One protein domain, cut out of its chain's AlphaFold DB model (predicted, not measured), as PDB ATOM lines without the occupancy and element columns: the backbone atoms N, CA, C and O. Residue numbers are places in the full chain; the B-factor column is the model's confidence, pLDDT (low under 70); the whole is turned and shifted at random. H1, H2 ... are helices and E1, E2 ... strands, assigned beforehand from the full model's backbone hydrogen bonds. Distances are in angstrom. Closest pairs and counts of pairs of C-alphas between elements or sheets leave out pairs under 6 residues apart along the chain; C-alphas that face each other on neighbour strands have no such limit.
ATOM      1  N   ILE A   3      -4.811  43.847  49.590       72.00
ATOM      2  CA  ILE A   3      -4.327  44.219  50.921       72.00
ATOM      3  C   ILE A   3      -4.999  43.269  51.908       72.00
ATOM      4  O   ILE A   3      -6.225  43.190  51.913       72.00
ATOM      5  N   ASP A   4      -4.203  42.552  52.694       71.81
ATOM      6  CA  ASP A   4      -4.675  41.593  53.694       71.81
ATOM      7  C   ASP A   4      -4.046  41.935  55.046       71.81
ATOM      8  O   ASP A   4      -2.833  41.761  55.202       71.81
ATOM      9  N   ASP A   5      -4.851  42.491  55.958       65.88
ATOM     10  CA  ASP A   5      -4.486  43.087  57.253       65.88
ATOM     11  C   ASP A   5      -3.187  43.924  57.216       65.88
ATOM     12  O   ASP A   5      -3.221  45.130  56.979       65.88
ATOM     13  N   ASP A   6      -2.031  43.279  57.392       69.12
ATOM     14  CA  ASP A   6      -0.693  43.889  57.477       69.12
ATOM     15  C   ASP A   6       0.200  43.638  56.242       69.12
ATOM     16  O   ASP A   6       1.379  44.017  56.214       69.12
ATOM     17  N   SER A   7      -0.315  42.950  55.222       70.94
ATOM     18  CA  SER A   7       0.445  42.472  54.068       70.94
ATOM     19  C   SER A   7      -0.112  42.989  52.743       70.94
ATOM     20  O   SER A   7      -1.315  43.049  52.500       70.94
ATOM     21  N   LEU A   8       0.803  43.389  51.863       79.62
ATOM     22  CA  LEU A   8       0.501  43.846  50.518       79.62
ATOM     23  C   LEU A   8       0.893  42.757  49.525       79.62
ATOM     24  O   LEU A   8       2.076  42.429  49.408       79.62
ATOM     25  N   ARG A   9      -0.089  42.250  48.773       80.94
ATOM     26  CA  ARG A   9       0.120  41.313  47.669       80.94
ATOM     27  C   ARG A   9      -0.041  42.031  46.329       80.94
ATOM     28  O   ARG A   9      -1.121  42.522  45.976       80.94
ATOM     29  N   VAL A  10       1.043  42.100  45.561       79.81
ATOM     30  CA  VAL A  10       1.064  42.684  44.218       79.81
ATOM     31  C   VAL A  10       1.347  41.591  43.201       79.81
ATOM     32  O   VAL A  10       2.413  40.990  43.208       79.81
ATOM     33  N   SER A  11       0.395  41.355  42.304       77.00
ATOM     34  CA  SER A  11       0.594  40.498  41.136       77.00
ATOM     35  C   SER A  11       1.062  41.356  39.965       77.00
ATOM     36  O   SER A  11       0.352  42.272  39.547       77.00
ATOM     37  N   THR A  12       2.267  41.085  39.476       68.94
ATOM     38  CA  THR A  12       2.847  41.652  38.257       68.94
ATOM     39  C   THR A  12       2.930  40.568  37.180       68.94
ATOM     40  O   THR A  12       2.659  39.393  37.431       68.94
ATOM     41  N   THR A  13       3.316  40.950  35.963       67.38
ATOM     42  CA  THR A  13       3.585  40.006  34.865       67.38
ATOM     43  C   THR A  13       4.758  39.064  35.152       67.38
ATOM     44  O   THR A  13       4.874  38.031  34.506       67.38
ATOM     45  N   GLU A  14       5.621  39.408  36.112       62.91
ATOM     46  CA  GLU A  14       6.819  38.641  36.481       62.91
ATOM     47  C   GLU A  14       6.574  37.684  37.659       62.91
ATOM     48  O   GLU A  14       7.378  36.791  37.915       62.91
ATOM     49  N   GLY A  15       5.457  37.837  38.374       72.00
ATOM     50  CA  GLY A  15       5.122  37.003  39.520       72.00
ATOM     51  C   GLY A  15       4.227  37.719  40.521       72.00
ATOM     52  O   GLY A  15       3.715  38.808  40.280       72.00
ATOM     53  N   THR A  16       4.007  37.092  41.673       78.06
ATOM     54  CA  THR A  16       3.272  37.722  42.774       78.06
ATOM     55  C   THR A  16       4.209  37.984  43.941       78.06
ATOM     56  O   THR A  16       4.773  37.047  44.498       78.06
ATOM     57  N   GLU A  17       4.351  39.251  44.324       77.25
ATOM     58  CA  GLU A  17       5.120  39.667  45.493       77.25
ATOM     59  C   GLU A  17       4.206  39.924  46.687       77.25
ATOM     60  O   GLU A  17       3.149  40.540  46.554       77.25
ATOM     61  N   GLU A  18       4.631  39.479  47.867       82.44
ATOM     62  CA  GLU A  18       3.924  39.685  49.129       82.44
ATOM     63  C   GLU A  18       4.900  40.237  50.172       82.44
ATOM     64  O   GLU A  18       5.929  39.619  50.469       82.44
ATOM     65  N   PHE A  19       4.611  41.420  50.710       82.44
ATOM     66  CA  PHE A  19       5.471  42.072  51.698       82.44
ATOM     67  C   PHE A  19       4.678  43.003  52.616       82.44
ATOM     68  O   PHE A  19       3.603  43.477  52.259       82.44
ATOM     69  N   ARG A  20       5.215  43.289  53.807       82.44
ATOM     70  CA  ARG A  20       4.608  44.248  54.741       82.44
ATOM     71  C   ARG A  20       5.017  45.669  54.362       82.44
ATOM     72  O   ARG A  20       6.211  45.981  54.480       82.44
ATOM     73  N   PRO A  21       4.096  46.529  53.897       82.75
ATOM     74  CA  PRO A  21       4.442  47.874  53.470       82.75
ATOM     75  C   PRO A  21       4.808  48.732  54.688       82.75
ATOM     76  O   PRO A  21       4.187  48.660  55.742       82.75
ATOM     77  N   ARG A  22       5.863  49.537  54.559       81.69
ATOM     78  CA  ARG A  22       6.341  50.442  55.622       81.69
ATOM     79  C   ARG A  22       6.380  51.891  55.174       81.69
ATOM     80  O   ARG A  22       6.154  52.785  55.984       81.69
ATOM     81  N   ARG A  23       6.656  52.123  53.890       81.00
ATOM     82  CA  ARG A  23       6.788  53.461  53.314       81.00
ATOM     83  C   ARG A  23       6.092  53.545  51.964       81.00
ATOM     84  O   ARG A  23       6.256  52.651  51.132       81.00
ATOM     85  N   LEU A  24       5.362  54.634  51.751       84.12
ATOM     86  CA  LEU A  24       4.748  54.993  50.477       84.12
ATOM     87  C   LEU A  24       5.376  56.298  50.001       84.12
ATOM     88  O   LEU A  24       5.346  57.294  50.714       84.12
ATOM     89  N   SER A  25       5.950  56.290  48.803       78.75
ATOM     90  CA  SER A  25       6.562  57.471  48.195       78.75
ATOM     91  C   SER A  25       5.937  57.740  46.834       78.75
ATOM     92  O   SER A  25       6.019  56.900  45.930       78.75
ATOM     93  N   TRP A  26       5.343  58.913  46.668       74.44
ATOM     94  CA  TRP A  26       4.734  59.319  45.410       74.44
ATOM     95  C   TRP A  26       5.780  59.687  44.343       74.44
ATOM     96  O   TRP A  26       6.777  60.347  44.633       74.44
ATOM     97  N   LYS A  27       5.558  59.259  43.092       71.38
ATOM     98  CA  LYS A  27       6.406  59.598  41.929       71.38
ATOM     99  C   LYS A  27       5.706  60.536  40.946       71.38
ATOM    100  O   LYS A  27       6.355  61.417  40.392       71.38
ATOM    101  N   SER A  28       4.409  60.348  40.739       70.31
ATOM    102  CA  SER A  28       3.523  61.206  39.944       70.31
ATOM    103  C   SER A  28       2.087  61.059  40.465       70.31
ATOM    104  O   SER A  28       1.825  60.118  41.216       70.31
ATOM    105  N   PRO A  29       1.139  61.939  40.093       71.94
ATOM    106  CA  PRO A  29      -0.235  61.867  40.606       71.94
ATOM    107  C   PRO A  29      -0.918  60.505  40.403       71.94
ATOM    108  O   PRO A  29      -1.786  60.125  41.171       71.94
ATOM    109  N   ASN A  30      -0.494  59.736  39.400       79.62
ATOM    110  CA  ASN A  30      -0.994  58.397  39.087       79.62
ATOM    111  C   ASN A  30       0.003  57.258  39.390       79.62
ATOM    112  O   ASN A  30      -0.220  56.120  38.973       79.62
ATOM    113  N   GLN A  31       1.122  57.533  40.066       83.06
ATOM    114  CA  GLN A  31       2.156  56.536  40.341       83.06
ATOM    115  C   GLN A  31       2.798  56.755  41.707       83.06
ATOM    116  O   GLN A  31       3.337  57.820  42.011       83.06
ATOM    117  N   PHE A  32       2.880  55.688  42.493       81.88
ATOM    118  CA  PHE A  32       3.637  55.684  43.739       81.88
ATOM    119  C   PHE A  32       4.443  54.395  43.887       81.88
ATOM    120  O   PHE A  32       4.248  53.408  43.181       81.88
ATOM    121  N   THR A  33       5.441  54.430  44.760       84.81
ATOM    122  CA  THR A  33       6.265  53.275  45.120       84.81
ATOM    123  C   THR A  33       5.977  52.902  46.560       84.81
ATOM    124  O   THR A  33       5.966  53.768  47.431       84.81
ATOM    125  N   VAL A  34       5.761  51.613  46.798       85.12
ATOM    126  CA  VAL A  34       5.592  51.053  48.136       85.12
ATOM    127  C   VAL A  34       6.833  50.243  48.465       85.12
ATOM    128  O   VAL A  34       7.252  49.384  47.688       85.12
ATOM    129  N   ALA A  35       7.443  50.544  49.605       83.88
ATOM    130  CA  ALA A  35       8.608  49.844  50.116       83.88
ATOM    131  C   ALA A  35       8.274  49.168  51.444       83.88
ATOM    132  O   ALA A  35       7.562  49.729  52.283       83.88
ATOM    133  N   GLY A  36       8.813  47.972  51.646       84.12
ATOM    134  CA  GLY A  36       8.523  47.180  52.829       84.12
ATOM    135  C   GLY A  36       9.447  45.987  53.002       84.12
ATOM    136  O   GLY A  36      10.415  45.821  52.263       84.12
ATOM    137  N   LEU A  37       9.147  45.171  54.009       81.81
ATOM    138  CA  LEU A  37       9.914  43.966  54.328       81.81
ATOM    139  C   LEU A  37       9.151  42.731  53.848       81.81
ATOM    140  O   LEU A  37       7.998  42.520  54.230       81.81
ATOM    141  N   GLY A  38       9.797  41.928  53.006       78.88
ATOM    142  CA  GLY A  38       9.292  40.619  52.593       78.88
ATOM    143  C   GLY A  38       9.467  39.555  53.683       78.88
ATOM    144  O   GLY A  38      10.116  39.786  54.705       78.88
ATOM    145  N   LYS A  39       8.942  38.345  53.445       75.12
ATOM    146  CA  LYS A  39       9.014  37.210  54.394       75.12
ATOM    147  C   LYS A  39      10.449  36.829  54.798       75.12
ATOM    148  O   LYS A  39      10.664  36.343  55.901       75.12
ATOM    149  N   ARG A  40      11.438  37.096  53.936       78.06
ATOM    150  CA  ARG A  40      12.874  36.852  54.186       78.06
ATOM    151  C   ARG A  40      13.615  38.050  54.799       78.06
ATOM    152  O   ARG A  40      14.836  38.093  54.736       78.06
ATOM    153  N   GLN A  41      12.895  39.047  55.322       73.38
ATOM    154  CA  GLN A  41      13.451  40.333  55.776       73.38
ATOM    155  C   GLN A  41      14.219  41.111  54.690       73.38
ATOM    156  O   GLN A  41      14.940  42.062  54.982       73.38
ATOM    157  N   THR A  42      14.040  40.751  53.420       78.69
ATOM    158  CA  THR A  42      14.569  41.515  52.295       78.69
ATOM    159  C   THR A  42      13.717  42.757  52.076       78.69
ATOM    160  O   THR A  42      12.487  42.715  52.186       78.69
ATOM    161  N   LEU A  43      14.375  43.874  51.771       78.44
ATOM    162  CA  LEU A  43      13.685  45.098  51.399       78.44
ATOM    163  C   LEU A  43      13.093  44.929  49.996       78.44
ATOM    164  O   LEU A  43      13.838  44.891  49.018       78.44
ATOM    165  N   ASN A  44      11.768  44.897  49.899       79.19
ATOM    166  CA  ASN A  44      11.066  44.866  48.621       79.19
ATOM    167  C   ASN A  44      10.551  46.265  48.285       79.19
ATOM    168  O   ASN A  44      10.131  47.028  49.163       79.19
ATOM    169  N   ARG A  45      10.618  46.620  47.001       80.50
ATOM    170  CA  ARG A  45      10.151  47.905  46.476       80.50
ATOM    171  C   ARG A  45       9.351  47.655  45.213       80.50
ATOM    172  O   ARG A  45       9.914  47.220  44.217       80.50
ATOM    173  N   VAL A  46       8.077  48.020  45.237       81.06
ATOM    174  CA  VAL A  46       7.185  47.854  44.089       81.06
ATOM    175  C   VAL A  46       6.638  49.205  43.668       81.06
ATOM    176  O   VAL A  46       6.098  49.955  44.483       81.06
ATOM    177  N   SER A  47       6.795  49.537  42.387       83.00
ATOM    178  CA  SER A  47       6.187  50.735  41.811       83.00
ATOM    179  C   SER A  47       4.829  50.379  41.224       83.00
ATOM    180  O   SER A  47       4.742  49.560  40.315       83.00
ATOM    181  N   LEU A  48       3.784  51.034  41.713       81.62
ATOM    182  CA  LEU A  48       2.418  50.865  41.242       81.62
ATOM    183  C   LEU A  48       2.054  52.050  40.349       81.62
ATOM    184  O   LEU A  48       2.223  53.205  40.746       81.62
ATOM    185  N   ARG A  49       1.589  51.755  39.134       83.69
ATOM    186  CA  ARG A  49       1.109  52.741  38.164       83.69
ATOM    187  C   ARG A  49      -0.381  52.517  37.939       83.69
ATOM    188  O   ARG A  49      -0.792  51.398  37.651       83.69
ATOM    189  N   PHE A  50      -1.155  53.585  38.055       81.69
ATOM    190  CA  PHE A  50      -2.602  53.584  37.897       81.69
ATOM    191  C   PHE A  50      -2.990  54.377  36.650       81.69
ATOM    192  O   PHE A  50      -2.244  55.237  36.175       81.69
ATOM    193  N   GLU A  51      -4.165  54.074  36.106       82.69
ATOM    194  CA  GLU A  51      -4.703  54.765  34.928       82.69
ATOM    195  C   GLU A  51      -5.032  56.229  35.229       82.69
ATOM    196  O   GLU A  51      -4.748  57.107  34.418       82.69
ATOM    197  N   THR A  52      -5.583  56.500  36.414       79.38
ATOM    198  CA  THR A  52      -5.999  57.837  36.847       79.38
ATOM    199  C   THR A  52      -5.407  58.179  38.212       79.38
ATOM    200  O   THR A  52      -5.065  57.290  38.998       79.38
ATOM    201  N   ALA A  53      -5.277  59.478  38.493       76.25
ATOM    202  CA  ALA A  53      -4.792  59.965  39.784       76.25
ATOM    203  C   ALA A  53      -5.740  59.582  40.932       76.25
ATOM    204  O   ALA A  53      -5.291  59.107  41.967       76.25
ATOM    205  N   GLU A  54      -7.052  59.649  40.702       76.75
ATOM    206  CA  GLU A  54      -8.076  59.258  41.680       76.75
ATOM    207  C   GLU A  54      -7.947  57.789  42.109       76.75
ATOM    208  O   GLU A  54      -7.994  57.470  43.295       76.75
ATOM    209  N   LYS A  55      -7.701  56.872  41.158       80.62
ATOM    210  CA  LYS A  55      -7.459  55.453  41.473       80.62
ATOM    211  C   LYS A  55      -6.189  55.269  42.309       80.62
ATOM    212  O   LYS A  55      -6.158  54.405  43.186       80.62
ATOM    213  N   ALA A  56      -5.155  56.069  42.048       81.69
ATOM    214  CA  ALA A  56      -3.928  56.040  42.833       81.69
ATOM    215  C   ALA A  56      -4.160  56.562  44.259       81.69
ATOM    216  O   ALA A  56      -3.694  55.943  45.212       81.69
ATOM    217  N   GLU A  57      -4.909  57.652  44.426       81.81
ATOM    218  CA  GLU A  57      -5.243  58.208  45.743       81.81
ATOM    219  C   GLU A  57      -6.111  57.264  46.574       81.81
ATOM    220  O   GLU A  57      -5.837  57.074  47.761       81.81
ATOM    221  N   LEU A  58      -7.097  56.609  45.956       83.88
ATOM    222  CA  LEU A  58      -7.912  55.585  46.613       83.88
ATOM    223  C   LEU A  58      -7.049  54.408  47.090       83.88
ATOM    224  O   LEU A  58      -7.156  53.987  48.243       83.88
ATOM    225  N   ALA A  59      -6.139  53.917  46.243       82.50
ATOM    226  CA  ALA A  59      -5.234  52.825  46.598       82.50
ATOM    227  C   ALA A  59      -4.229  53.222  47.695       82.50
ATOM    228  O   ALA A  59      -3.966  52.443  48.614       82.50
ATOM    229  N   ALA A  60      -3.682  54.437  47.633       81.56
ATOM    230  CA  ALA A  60      -2.785  54.967  48.654       81.56
ATOM    231  C   ALA A  60      -3.507  55.172  49.993       81.56
ATOM    232  O   ALA A  60      -2.954  54.859  51.044       81.56
ATOM    233  N   SER A  61      -4.753  55.649  49.966       80.75
ATOM    234  CA  SER A  61      -5.577  55.832  51.165       80.75
ATOM    235  C   SER A  61      -5.934  54.493  51.811       80.75
ATOM    236  O   SER A  61      -5.778  54.346  53.022       80.75
ATOM    237  N   ALA A  62      -6.294  53.482  51.015       81.44
ATOM    238  CA  ALA A  62      -6.520  52.121  51.508       81.44
ATOM    239  C   ALA A  62      -5.265  51.537  52.188       81.44
ATOM    240  O   ALA A  62      -5.363  50.941  53.258       81.44
ATOM    241  N   LEU A  63      -4.074  51.776  51.625       78.62
ATOM    242  CA  LEU A  63      -2.799  51.358  52.225       78.62
ATOM    243  C   LEU A  63      -2.491  52.048  53.557       78.62
ATOM    244  O   LEU A  63      -1.949  51.411  54.460       78.62
ATOM    245  N   LYS A  64      -2.814  53.338  53.689       77.12
ATOM    246  CA  LYS A  64      -2.615  54.082  54.945       77.12
ATOM    247  C   LYS A  64      -3.487  53.525  56.061       77.12
ATOM    248  O   LYS A  64      -2.995  53.346  57.171       77.12
ATOM    249  N   VAL A  65      -4.758  53.263  55.753       73.75
ATOM    250  CA  VAL A  65      -5.744  52.781  56.727       73.75
ATOM    251  C   VAL A  65      -5.435  51.347  57.145       73.75
ATOM    252  O   VAL A  65      -5.386  51.071  58.338       73.75
ATOM    253  N   ALA A  66      -5.176  50.462  56.181       68.69
ATOM    254  CA  ALA A  66      -4.955  49.048  56.460       68.69
ATOM    255  C   ALA A  66      -3.603  48.786  57.140       68.69
ATOM    256  O   ALA A  66      -3.551  48.133  58.173       68.69
ATOM    257  N   ALA A  67      -2.510  49.353  56.615       65.25
ATOM    258  CA  ALA A  67      -1.157  48.936  56.996       65.25
ATOM    259  C   ALA A  67      -0.320  50.026  57.698       65.25
ATOM    260  O   ALA A  67       0.900  49.887  57.820       65.25
ATOM    261  N   LYS A  68      -0.946  51.129  58.148       66.44
ATOM    262  CA  LYS A  68      -0.301  52.251  58.876       66.44
ATOM    263  C   LYS A  68       1.009  52.720  58.228       66.44
ATOM    264  O   LYS A  68       2.029  52.928  58.888       66.44
ATOM    265  N   VAL A  69       0.990  52.845  56.904       68.75
ATOM    266  CA  VAL A  69       2.174  53.166  56.104       68.75
ATOM    267  C   VAL A  69       2.545  54.639  56.263       68.75
ATOM    268  O   VAL A  69       1.683  55.513  56.192       68.75
ATOM    269  N   LEU A  70       3.841  54.923  56.423       68.88
ATOM    270  CA  LEU A  70       4.342  56.294  56.460       68.88
ATOM    271  C   LEU A  70       4.370  56.862  55.033       68.88
ATOM    272  O   LEU A  70       5.109  56.371  54.173       68.88
ATOM    273  N   GLU A  71       3.525  57.857  54.775       64.81
ATOM    274  CA  GLU A  71       3.435  58.533  53.483       64.81
ATOM    275  C   GLU A  71       4.464  59.657  53.383       64.81
ATOM    276  O   GLU A  71       4.544  60.538  54.237       64.81
ATOM    277  N   GLU A  72       5.204  59.659  52.282       58.34
ATOM    278  CA  GLU A  72       5.925  60.834  51.822       58.34
ATOM    279  C   GLU A  72       5.088  61.518  50.747       58.34
ATOM    280  O   GLU A  72       4.920  60.934  49.669       58.34
ATOM    281  N   PRO A  73       4.533  62.714  51.024       53.84
ATOM    282  CA  PRO A  73       3.603  63.366  50.121       53.84
ATOM    283  C   PRO A  73       4.254  63.656  48.772       53.84
ATOM    284  O   PRO A  73       5.463  63.884  48.663       53.84
TER     285      PRO A  73
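What this domain is: This is residues 3 to 73 of the 224 residues of an uncharacterized protein of Crenarchaeota archaeon 13_1_40CM_3_53_5 (UniProt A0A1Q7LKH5). A strongly twisted sheet of five strands has one helix, H1, packed over E2 and E3. The long strand E2 bends by 110 degrees at residue 20, and its first part forms a hairpin with E1. The printed part has 71 residues, in the order E1 E2 E3 E4 H1 E5, class mixed; E1 to E4 form a meander, each strand the antiparallel neighbour of the one before, and E5 is parallel to E2. It is compact, radius of gyration of the C-alphas 11.3 A, spanning 32 by 27 by 19 A.

Where its parts are: E2 is residues 15 to 28, 24.3 A; E3 31 to 38, 21.3 A; E4 43 to 49; E1 7 to 12, from C-alpha 7 at (0.445, 42.472, 54.068). H1 is 53 to 67, 20.8 A; E5 is 70 to 72, to C-alpha 72 at (5.925, 60.834, 51.822).

How they stand to each other: E1 and E5 lie on one side of E2, E3 on the other side. Within hydrogen-bond range are N 10 and O 17 in hairpin E1 and E2, 2.8 A; N 25 and O 33 in hairpin E2 and E3, 2.9 A; N 34 and O 46 in hairpin E3 and E4, 2.9 A; N 72 and O 24 between E5 and E2, 2.8 A. H1 is on the sheet, height 9.0 A, along the strands, 17 degrees to E3 on the local plane; their closest C-alphas, Gln 31 and Ala 56, are 6.6 A apart. Every O i to N i+4 pair in H1 is within range.

The domain as a whole: The farthest C-alphas, Arg 40 and Glu 54, are 33.1 A apart. The printed part has no cut, and its links are tight. pLDDT is under 70 at residues 5 to 6, 12 to 14 and 66 to 73.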